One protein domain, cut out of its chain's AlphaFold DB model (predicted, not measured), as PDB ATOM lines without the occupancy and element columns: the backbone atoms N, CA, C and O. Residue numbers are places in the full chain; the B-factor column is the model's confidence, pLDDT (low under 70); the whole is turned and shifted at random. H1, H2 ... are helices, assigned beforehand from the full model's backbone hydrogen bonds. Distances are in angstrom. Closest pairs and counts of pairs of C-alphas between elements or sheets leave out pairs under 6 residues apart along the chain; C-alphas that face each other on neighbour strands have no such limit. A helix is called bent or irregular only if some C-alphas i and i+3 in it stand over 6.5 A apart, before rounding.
ATOM      1  N   PHE A   2       8.526 -91.926 231.440       85.88
ATOM      2  CA  PHE A   2       7.820 -93.052 230.803       85.88
ATOM      3  C   PHE A   2       7.306 -92.736 229.389       85.88
ATOM      4  O   PHE A   2       7.283 -93.616 228.535       85.88
ATOM      5  N   VAL A   3       6.948 -91.476 229.126       93.00
ATOM      6  CA  VAL A   3       6.495 -91.028 227.801       93.00
ATOM      7  C   VAL A   3       7.646 -91.030 226.793       93.00
ATOM      8  O   VAL A   3       7.465 -91.556 225.699       93.00
ATOM      9  N   GLU A   4       8.841 -90.529 227.146       92.50
ATOM     10  CA  GLU A   4       9.990 -90.578 226.227       92.50
ATOM     11  C   GLU A   4      10.400 -92.020 225.914       92.50
ATOM     12  O   GLU A   4      10.690 -92.338 224.761       92.50
ATOM     13  N   LEU A   5      10.372 -92.910 226.912       92.81
ATOM     14  CA  LEU A   5      10.658 -94.329 226.701       92.81
ATOM     15  C   LEU A   5       9.616 -94.983 225.781       92.81
ATOM     16  O   LEU A   5       9.981 -95.726 224.872       92.81
ATOM     17  N   GLY A   6       8.331 -94.676 225.980       94.38
ATOM     18  CA  GLY A   6       7.251 -95.157 225.118       94.38
ATOM     19  C   GLY A   6       7.409 -94.692 223.669       94.38
ATOM     20  O   GLY A   6       7.301 -95.503 222.752       94.38
ATOM     21  N   LEU A   7       7.742 -93.415 223.461       91.81
ATOM     22  CA  LEU A   7       8.005 -92.851 222.133       91.81
ATOM     23  C   LEU A   7       9.239 -93.475 221.472       91.81
ATOM     24  O   LEU A   7       9.210 -93.749 220.274       91.81
ATOM     25  N   PHE A   8      10.298 -93.744 222.237       90.25
ATOM     26  CA  PHE A   8      11.497 -94.406 221.726       90.25
ATOM     27  C   PHE A   8      11.203 -95.828 221.238       90.25
ATOM     28  O   PHE A   8      11.553 -96.181 220.111       90.25
ATOM     29  N   VAL A   9      10.519 -96.636 222.054       94.81
ATOM     30  CA  VAL A   9      10.167 -98.019 221.694       94.81
ATOM     31  C   VAL A   9       9.200 -98.047 220.511       94.81
ATOM     32  O   VAL A   9       9.382 -98.844 219.591       94.81
ATOM     33  N   LEU A  10       8.208 -97.154 220.497       94.94
ATOM     34  CA  LEU A  10       7.265 -97.031 219.388       94.94
ATOM     35  C   LEU A  10       7.979 -96.630 218.089       94.94
ATOM     36  O   LEU A  10       7.750 -97.247 217.051       94.94
ATOM     37  N   GLY A  11       8.880 -95.646 218.149       89.94
ATOM     38  CA  GLY A  11       9.685 -95.221 217.005       89.94
ATOM     39  C   GLY A  11      10.569 -96.345 216.467       89.94
ATOM     40  O   GLY A  11      10.612 -96.563 215.258       89.94
ATOM     41  N   THR A  24      10.568-105.630 201.170       86.81
ATOM     42  CA  THR A  24       9.728-106.588 200.426       86.81
ATOM     43  C   THR A  24       9.074-105.922 199.217       86.81
ATOM     44  O   THR A  24       9.160-106.439 198.107       86.81
ATOM     45  N   SER A  25       8.523-104.718 199.405       86.31
ATOM     46  CA  SER A  25       7.869-103.968 198.324       86.31
ATOM     47  C   SER A  25       8.864-103.541 197.239       86.31
ATOM     48  O   SER A  25       8.543-103.560 196.054       86.31
ATOM     49  N   ALA A  26      10.094-103.180 197.619       83.88
ATOM     50  CA  ALA A  26      11.158-102.869 196.668       83.88
ATOM     51  C   ALA A  26      11.567-104.093 195.829       83.88
ATOM     52  O   ALA A  26      11.886-103.943 194.650       83.88
ATOM     53  N   GLY A  27      11.526-105.297 196.409       84.69
ATOM     54  CA  GLY A  27      11.721-106.555 195.685       84.69
ATOM     55  C   GLY A  27      10.620-106.821 194.656       84.69
ATOM     56  O   GLY A  27      10.923-107.145 193.508       84.69
ATOM     57  N   ASP A  28       9.357-106.605 195.023       85.56
ATOM     58  CA  ASP A  28       8.222-106.769 194.104       85.56
ATOM     59  C   ASP A  28       8.269-105.753 192.950       85.56
ATOM     60  O   ASP A  28       8.034-106.096 191.788       85.56
ATOM     61  N   LEU A  29       8.663-104.508 193.244       84.31
ATOM     62  CA  LEU A  29       8.906-103.477 192.231       84.31
ATOM     63  C   LEU A  29      10.069-103.852 191.298       84.31
ATOM     64  O   LEU A  29       9.983-103.610 190.093       84.31
ATOM     65  N   ALA A  30      11.135-104.471 191.817       84.19
ATOM     66  CA  ALA A  30      12.254-104.964 191.007       84.19
ATOM     67  C   ALA A  30      11.780-105.954 189.937       84.19
ATOM     68  O   ALA A  30      12.121-105.819 188.759       84.19
ATOM     69  N   LEU A  31      10.950-106.911 190.358       84.50
ATOM     70  CA  LEU A  31      10.377-107.935 189.490       84.50
ATOM     71  C   LEU A  31       9.455-107.321 188.432       84.50
ATOM     72  O   LEU A  31       9.514-107.730 187.274       84.50
ATOM     73  N   PHE A  32       8.665-106.307 188.797       84.06
ATOM     74  CA  PHE A  32       7.795-105.596 187.858       84.06
ATOM     75  C   PHE A  32       8.576-104.849 186.765       84.06
ATOM     76  O   PHE A  32       8.210-104.908 185.593       84.06
ATOM     77  N   TYR A  33       9.677-104.182 187.126       83.25
ATOM     78  CA  TYR A  33      10.520-103.443 186.176       83.25
ATOM     79  C   TYR A  33      11.558-104.317 185.445       83.25
ATOM     80  O   TYR A  33      12.337-103.798 184.646       83.25
ATOM     81  N   GLY A  34      11.595-105.632 185.699       84.06
ATOM     82  CA  GLY A  34      12.566-106.548 185.087       84.06
ATOM     83  C   GLY A  34      14.012-106.318 185.543       84.06
ATOM     84  O   GLY A  34      14.953-106.764 184.884       84.06
ATOM     85  N   VAL A  35      14.207-105.616 186.661       83.88
ATOM     86  CA  VAL A  35      15.524-105.327 187.237       83.88
ATOM     87  C   VAL A  35      15.854-106.400 188.269       83.88
ATOM     88  O   VAL A  35      15.005-106.810 189.056       83.88
ATOM     89  N   SER A  36      17.108-106.862 188.298       83.38
ATOM     90  CA  SER A  36      17.532-107.845 189.296       83.38
ATOM     91  C   SER A  36      17.313-107.304 190.721       83.38
ATOM     92  O   SER A  36      17.804-106.211 191.023       83.38
ATOM     93  N   PRO A  37      16.672-108.071 191.629       79.81
ATOM     94  CA  PRO A  37      16.505-107.696 193.037       79.81
ATOM     95  C   PRO A  37      17.827-107.319 193.720       79.81
ATOM     96  O   PRO A  37      17.863-106.478 194.615       79.81
ATOM     97  N   PHE A  38      18.939-107.893 193.249       83.75
ATOM     98  CA  PHE A  38      20.281-107.570 193.723       83.75
ATOM     99  C   PHE A  38      20.645-106.095 193.507       83.75
ATOM    100  O   PHE A  38      21.224-105.468 194.390       83.75
ATOM    101  N   PHE A  39      20.284-105.519 192.359       85.12
ATOM    102  CA  PHE A  39      20.619-104.134 192.038       85.12
ATOM    103  C   PHE A  39      19.915-103.153 192.982       85.12
ATOM    104  O   PHE A  39      20.542-102.235 193.507       85.12
ATOM    105  N   ILE A  40      18.630-103.387 193.260       85.12
ATOM    106  CA  ILE A  40      17.837-102.579 194.199       85.12
ATOM    107  C   ILE A  40      18.309-102.779 195.647       85.12
ATOM    108  O   ILE A  40      18.369-101.814 196.409       85.12
ATOM    109  N   GLY A  41      18.747-103.990 196.006       84.31
ATOM    110  CA  GLY A  41      19.401-104.273 197.288       84.31
ATOM    111  C   GLY A  41      20.681-103.471 197.511       84.31
ATOM    112  O   GLY A  41      20.857-102.838 198.552       84.31
ATOM    113  N   VAL A  42      21.567-103.451 196.519       84.56
ATOM    114  CA  VAL A  42      22.857-102.754 196.630       84.56
ATOM    115  C   VAL A  42      22.701-101.232 196.551       84.56
ATOM    116  O   VAL A  42      23.518-100.509 197.111       84.56
ATOM    117  N   THR A  43      21.657-100.725 195.895       87.00
ATOM    118  CA  THR A  43      21.452 -99.280 195.713       87.00
ATOM    119  C   THR A  43      20.461 -98.713 196.724       87.00
ATOM    120  O   THR A  43      20.855 -98.064 197.691       87.00
ATOM    121  N   LEU A  44      19.170 -98.975 196.528       85.19
ATOM    122  CA  LEU A  44      18.080 -98.364 197.281       85.19
ATOM    123  C   LEU A  44      18.117 -98.761 198.760       85.19
ATOM    124  O   LEU A  44      18.030 -97.901 199.637       85.19
ATOM    125  N   ILE A  45      18.293-100.053 199.041       85.38
ATOM    126  CA  ILE A  45      18.296-100.566 200.417       85.38
ATOM    127  C   ILE A  45      19.573-100.127 201.141       85.38
ATOM    128  O   ILE A  45      19.493 -99.653 202.274       85.38
ATOM    129  N   SER A  46      20.736-100.175 200.477       84.50
ATOM    130  CA  SER A  46      21.990 -99.667 201.051       84.50
ATOM    131  C   SER A  46      21.888 -98.190 201.442       84.50
ATOM    132  O   SER A  46      22.307 -97.826 202.540       84.50
ATOM    133  N   VAL A  47      21.307 -97.340 200.590       85.75
ATOM    134  CA  VAL A  47      21.088 -95.920 200.917       85.75
ATOM    135  C   VAL A  47      20.079 -95.775 202.062       85.75
ATOM    136  O   VAL A  47      20.313 -94.997 202.988       85.75
ATOM    137  N   GLY A  48      19.009 -96.576 202.057       85.06
ATOM    138  CA  GLY A  48      17.981 -96.603 203.102       85.06
ATOM    139  C   GLY A  48      18.529 -96.834 204.515       85.06
ATOM    140  O   GLY A  48      18.062 -96.208 205.464       85.06
ATOM    141  N   THR A  49      19.579 -97.651 204.661       84.62
ATOM    142  CA  THR A  49      20.223 -97.914 205.968       84.62
ATOM    143  C   THR A  49      20.974 -96.727 206.575       84.62
ATOM    144  O   THR A  49      21.383 -96.826 207.730       84.62
ATOM    145  N   SER A  50      21.186 -95.649 205.810       86.69
ATOM    146  CA  SER A  50      21.864 -94.420 206.261       86.69
ATOM    147  C   SER A  50      20.903 -93.241 206.482       86.69
ATOM    148  O   SER A  50      21.310 -92.178 206.952       86.69
ATOM    149  N   VAL A  51      19.627 -93.395 206.109       85.81
ATOM    150  CA  VAL A  51      18.595 -92.357 206.244       85.81
ATOM    151  C   VAL A  51      18.385 -91.922 207.700       85.81
ATOM    152  O   VAL A  51      18.434 -90.715 207.947       85.81
ATOM    153  N   PRO A  52      18.178 -92.826 208.681       82.62
ATOM    154  CA  PRO A  52      17.946 -92.392 210.057       82.62
ATOM    155  C   PRO A  52      19.150 -91.640 210.645       82.62
ATOM    156  O   PRO A  52      18.969 -90.697 211.410       82.62
ATOM    157  N   GLU A  53      20.373 -91.978 210.247       83.25
ATOM    158  CA  GLU A  53      21.603 -91.315 210.687       83.25
ATOM    159  C   GLU A  53      21.705 -89.898 210.129       83.25
ATOM    160  O   GLU A  53      22.081 -88.983 210.859       83.25
ATOM    161  N   ILE A  54      21.343 -89.706 208.856       86.00
ATOM    162  CA  ILE A  54      21.292 -88.381 208.226       86.00
ATOM    163  C   ILE A  54      20.249 -87.509 208.930       86.00
ATOM    164  O   ILE A  54      20.516 -86.343 209.221       86.00
ATOM    165  N   VAL A  55      19.087 -88.081 209.256       88.25
ATOM    166  CA  VAL A  55      18.016 -87.384 209.979       88.25
ATOM    167  C   VAL A  55      18.486 -86.967 211.375       88.25
ATOM    168  O   VAL A  55      18.372 -85.796 211.728       88.25
ATOM    169  N   VAL A  56      19.076 -87.881 212.153       86.44
ATOM    170  CA  VAL A  56      19.579 -87.579 213.507       86.44
ATOM    171  C   VAL A  56      20.711 -86.551 213.468       86.44
ATOM    172  O   VAL A  56      20.699 -85.596 214.245       86.44
ATOM    173  N   ALA A  57      21.665 -86.698 212.546       85.12
ATOM    174  CA  ALA A  57      22.767 -85.752 212.397       85.12
ATOM    175  C   ALA A  57      22.279 -84.358 211.970       85.12
ATOM    176  O   ALA A  57      22.816 -83.359 212.457       85.12
ATOM    177  N   GLY A  58      21.259 -84.291 211.106       88.25
ATOM    178  CA  GLY A  58      20.630 -83.053 210.648       88.25
ATOM    179  C   GLY A  58      19.848 -82.339 211.749       88.25
ATOM    180  O   GLY A  58      20.043 -81.142 211.952       88.25
ATOM    181  N   ILE A  59      19.037 -83.072 212.519       87.69
ATOM    182  CA  ILE A  59      18.323 -82.520 213.682       87.69
ATOM    183  C   ILE A  59      19.332 -81.996 214.714       87.69
ATOM    184  O   ILE A  59      19.211 -80.865 215.181       87.69
ATOM    185  N   ALA A  60      20.385 -82.764 215.009       85.94
ATOM    186  CA  ALA A  60      21.426 -82.348 215.948       85.94
ATOM    187  C   ALA A  60      22.205 -81.107 215.476       85.94
ATOM    188  O   ALA A  60      22.564 -80.260 216.298       85.94
ATOM    189  N   ALA A  61      22.464 -80.987 214.169       85.44
ATOM    190  CA  ALA A  61      23.099 -79.807 213.585       85.44
ATOM    191  C   ALA A  61      22.187 -78.574 213.674       85.44
ATOM    192  O   ALA A  61      22.656 -77.494 214.028       85.44
ATOM    193  N   HIS A  62      20.888 -78.746 213.417       86.62
ATOM    194  CA  HIS A  62      19.895 -77.676 213.510       86.62
ATOM    195  C   HIS A  62      19.693 -77.180 214.953       86.62
ATOM    196  O   HIS A  62      19.553 -75.984 215.184       86.62
ATOM    197  N   GLU A  63      19.740 -78.072 215.946       87.94
ATOM    198  CA  GLU A  63      19.629 -77.719 217.371       87.94
ATOM    199  C   GLU A  63      20.922 -77.126 217.975       87.94
ATOM    200  O   GLU A  63      20.986 -76.886 219.182       87.94
ATOM    201  N   GLY A  64      21.983 -76.926 217.182       82.44
ATOM    202  CA  GLY A  64      23.280 -76.441 217.674       82.44
ATOM    203  C   GLY A  64      24.025 -77.448 218.565       82.44
ATOM    204  O   GLY A  64      25.031 -77.115 219.192       82.44
ATOM    205  N   ARG A  65      23.568 -78.706 218.614       82.69
ATOM    206  CA  ARG A  65      24.136 -79.791 219.428       82.69
ATOM    207  C   ARG A  65      25.222 -80.533 218.651       82.69
ATOM    208  O   ARG A  65      25.122 -81.734 218.387       82.69
ATOM    209  N   GLY A  66      26.296 -79.814 218.321       77.00
ATOM    210  CA  GLY A  66      27.412 -80.327 217.516       77.00
ATOM    211  C   GLY A  66      28.019 -81.635 218.043       77.00
ATOM    212  O   GLY A  66      28.387 -82.497 217.251       77.00
ATOM    213  N   GLY A  67      28.034 -81.846 219.365       80.00
ATOM    214  CA  GLY A  67      28.515 -83.093 219.973       80.00
ATOM    215  C   GLY A  67      27.722 -84.340 219.554       80.00
ATOM    216  O   GLY A  67      28.317 -85.383 219.287       80.00
ATOM    217  N   ILE A  68      26.395 -84.232 219.419       81.19
ATOM    218  CA  ILE A  68      25.537 -85.346 218.971       81.19
ATOM    219  C   ILE A  68      25.705 -85.569 217.464       81.19
ATOM    220  O   ILE A  68      25.776 -86.711 217.009       81.19
ATOM    221  N   SER A  69      25.842 -84.490 216.688       78.00
ATOM    222  CA  SER A  69      26.083 -84.570 215.242       78.00
ATOM    223  C   SER A  69      27.416 -85.271 214.930       78.00
ATOM    224  O   SER A  69      27.456 -86.227 214.153       78.00
ATOM    225  N   VAL A  70      28.496 -84.899 215.628       79.88
ATOM    226  CA  VAL A  70      29.813 -85.552 215.507       79.88
ATOM    227  C   VAL A  70      29.759 -87.011 215.965       79.88
ATOM    228  O   VAL A  70      30.288 -87.887 215.277       79.88
ATOM    229  N   GLY A  71      29.079 -87.297 217.082       80.00
ATOM    230  CA  GLY A  71      28.873 -88.666 217.565       80.00
ATOM    231  C   GLY A  71      28.144 -89.551 216.549       80.00
ATOM    232  O   GLY A  71      28.523 -90.704 216.350       80.00
ATOM    233  N   SER A  72      27.168 -88.988 215.835       81.94
ATOM    234  CA  SER A  72      26.420 -89.680 214.778       81.94
ATOM    235  C   SER A  72      27.323 -90.038 213.590       81.94
ATOM    236  O   SER A  72      27.348 -91.187 213.151       81.94
ATOM    237  N   ILE A  73      28.139 -89.089 213.118       80.38
ATOM    238  CA  ILE A  73      29.071 -89.297 211.993       80.38
ATOM    239  C   ILE A  73      30.142 -90.343 212.336       80.38
ATOM    240  O   ILE A  73      30.480 -91.198 211.511       80.38
ATOM    241  N   LEU A  74      30.692 -90.286 213.553       83.00
ATOM    242  CA  LEU A  74      31.676 -91.259 214.029       83.00
ATOM    243  C   LEU A  74      31.053 -92.651 214.210       83.00
ATOM    244  O   LEU A  74      31.670 -93.653 213.841       83.00
ATOM    245  N   GLY A  75      29.815 -92.713 214.709       79.44
ATOM    246  CA  GLY A  75      29.062 -93.954 214.883       79.44
ATOM    247  C   GLY A  75      28.872 -94.721 213.574       79.44
ATOM    248  O   GLY A  75      29.079 -95.936 213.536       79.44
ATOM    249  N   THR A  76      28.585 -94.027 212.471       79.38
ATOM    250  CA  THR A  76      28.440 -94.664 211.151       79.38
ATOM    251  C   THR A  76      29.734 -95.344 210.690       79.38
ATOM    252  O   THR A  76      29.691 -96.440 210.130       79.38
ATOM    253  N   ARG A  77      30.906 -94.762 210.989       82.38
ATOM    254  CA  ARG A  77      32.212 -95.384 210.686       82.38
ATOM    255  C   ARG A  77      32.435 -96.655 211.503       82.38
ATOM    256  O   ARG A  77      32.891 -97.659 210.957       82.38
ATOM    257  N   ALA A  78      32.073 -96.630 212.785       80.75
ATOM    258  CA  ALA A  78      32.145 -97.805 213.649       80.75
ATOM    259  C   ALA A  78      31.194 -98.920 213.177       80.75
ATOM    260  O   ALA A  78      31.595-100.084 213.116       80.75
ATOM    261  N   ARG A  79      29.966 -98.575 212.760       82.38
ATOM    262  CA  ARG A  79      29.012 -99.541 212.193       82.38
ATOM    263  C   ARG A  79      29.545-100.185 210.915       82.38
ATOM    264  O   ARG A  79      29.481-101.407 210.783       82.38
ATOM    265  N   LEU A  80      30.086 -99.388 209.992       82.31
ATOM    266  CA  LEU A  80      30.645 -99.897 208.738       82.31
ATOM    267  C   LEU A  80      31.833-100.839 208.995       82.31
ATOM    268  O   LEU A  80      31.924-101.901 208.378       82.31
ATOM    269  N   ALA A  81      32.704-100.494 209.949       83.06
ATOM    270  CA  ALA A  81      33.818-101.345 210.369       83.06
ATOM    271  C   ALA A  81      33.336-102.675 210.979       83.06
ATOM    272  O   ALA A  81      33.877-103.731 210.649       83.06
ATOM    273  N   ALA A  82      32.288-102.646 211.808       84.31
ATOM    274  CA  ALA A  82      31.699-103.847 212.397       84.31
ATOM    275  C   ALA A  82      31.074-104.769 211.334       84.31
ATOM    276  O   ALA A  82      31.386-105.960 211.295       84.31
ATOM    277  N   VAL A  83      30.260-104.222 210.423       84.56
ATOM    278  CA  VAL A  83      29.652-104.977 209.307       84.56
ATOM    279  C   VAL A  83      30.716-105.615 208.412       84.56
ATOM    280  O   VAL A  83      30.612-106.793 208.052       84.56
ATOM    281  N   SER A  84      31.771-104.864 208.092       78.81
ATOM    282  CA  SER A  84      32.883-105.351 207.273       78.81
ATOM    283  C   SER A  84      33.654-106.465 207.989       78.81
ATOM    284  O   SER A  84      33.945-107.500 207.390       78.81
ATOM    285  N   GLY A  85      33.919-106.303 209.290       84.31
ATOM    286  CA  GLY A  85      34.580-107.311 210.121       84.31
ATOM    287  C   GLY A  85      33.789-108.619 210.224       84.31
ATOM    288  O   GLY A  85      34.353-109.701 210.036       84.31
ATOM    289  N   CYS A  86      32.472-108.538 210.435       80.12
ATOM    290  CA  CYS A  86      31.590-109.708 210.435       80.12
ATOM    291  C   CYS A  86      31.591-110.430 209.076       80.12
ATOM    292  O   CYS A  86      31.709-111.657 209.029       80.12
ATOM    293  N   SER A  87      31.540-109.682 207.971       79.06
ATOM    294  CA  SER A  87      31.557-110.239 206.608       79.06
ATOM    295  C   SER A  87      32.876-110.952 206.289       79.06
ATOM    296  O   SER A  87      32.895-112.022 205.669       79.06
ATOM    297  N   MET A  88      33.994-110.401 206.768       75.69
ATOM    298  CA  MET A  88      35.328-110.975 206.582       75.69
ATOM    299  C   MET A  88      35.530-112.247 207.421       75.69
ATOM    300  O   MET A  88      36.110-113.221 206.934       75.69
ATOM    301  N   SER A  89      34.983-112.283 208.641       78.06
ATOM    302  CA  SER A  89      34.968-113.479 209.496       78.06
ATOM    303  C   SER A  89      34.180-114.630 208.854       78.06
ATOM    304  O   SER A  89      34.688-115.753 208.742       78.06
ATOM    305  N   ALA A  90      32.988-114.340 208.323       74.00
ATOM    306  CA  ALA A  90      32.157-115.327 207.631       74.00
ATOM    307  C   ALA A  90      32.825-115.861 206.347       74.00
ATOM    308  O   ALA A  90      32.832-117.068 206.084       74.00
TER     309      ALA A  90
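AT A GLANCE: This is residues 2 to 11 and 24 to 90 of the 107 residues of the protein "Sodium/calcium exchanger protein" of Halopelagius inordinatus (UniProt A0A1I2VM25). Two helices, H3 and H4, follow each other roughly end to end as a long spine, and the chain folds back at both of its ends: short H2 makes a V with the start of H3, and long H5 turns back beside H4 and sticks out as a free arm with residues 77 to 90. H1 stands free of the rest, beyond a cut, in a loose, open arrangement with few contacts. The printed part has 77 residues with five named helices, in the order H1, H2, H3, H4, H5, and no named strand; the class is all helix. It is only just loose, close to extended, with a radius of gyration of the C-alphas of 16.8 A and spans of 45 by 32 by 25 A.

IN THESE COORDINATES: H1 is residues 2 to 11, from C-alpha 2 at (7.820, -93.052, 230.803), 14.1 A long from first to last C-alpha. After the cut, H2 is residues 24 to 32, 12.8 A. H3 is residues 37 to 48, 15.1 A; it is neither bent nor irregular, but only just: C-alphas 42 and 45 are 6.3 A apart. H4 is residues 51 to 62, 16.4 A, from C-alpha 51 at (18.595, -92.357, 206.244). H5, the longest helix, is residues 66 to 90, 36.7 A, and ends at C-alpha 90 at (32.157, -115.327, 207.631).

HOW THE PARTS SIT: H1 touches no helix. H2 and H3 form a helical hairpin and touch, H3 with residues 37 to 40 alone; their closest C-alphas, those of Ala 30 and Pro 37, are 5.4 A apart. They run opposite ways at a steep tilt of 43 degrees. H3 and H4 meet only through their link. H4 and H5 form a second helical hairpin and touch, H5 with residues 66 to 76 alone; their closest C-alphas, those of Ala 57 and Ser 69, are 4.5 A apart. They run opposite ways at a shallow tilt of 20 degrees. H3 and H5 are apart, and H2 is apart from H4 and from H5. In H1, H2 and H4 every O i to N i+4 pair is within hydrogen-bond range; in H3 6 of 8 are, and in H5 20 of 21.

THE WHOLE: The two C-alphas farthest apart, those of Phe 2 and Gly 34, are 47.9 A apart. Residues 12 to 23 are not printed, and C-alphas 11 and 24 are 20.1 A apart across this cut. The links H2 to H3, H3 to H4 and H4 to H5 are tight. Without the free residues 2 to 11 and 77 to 90, the body spans 45 by 17 by 12 A. The mean pLDDT of the printed part is 84.4, and no printed residue is under 70.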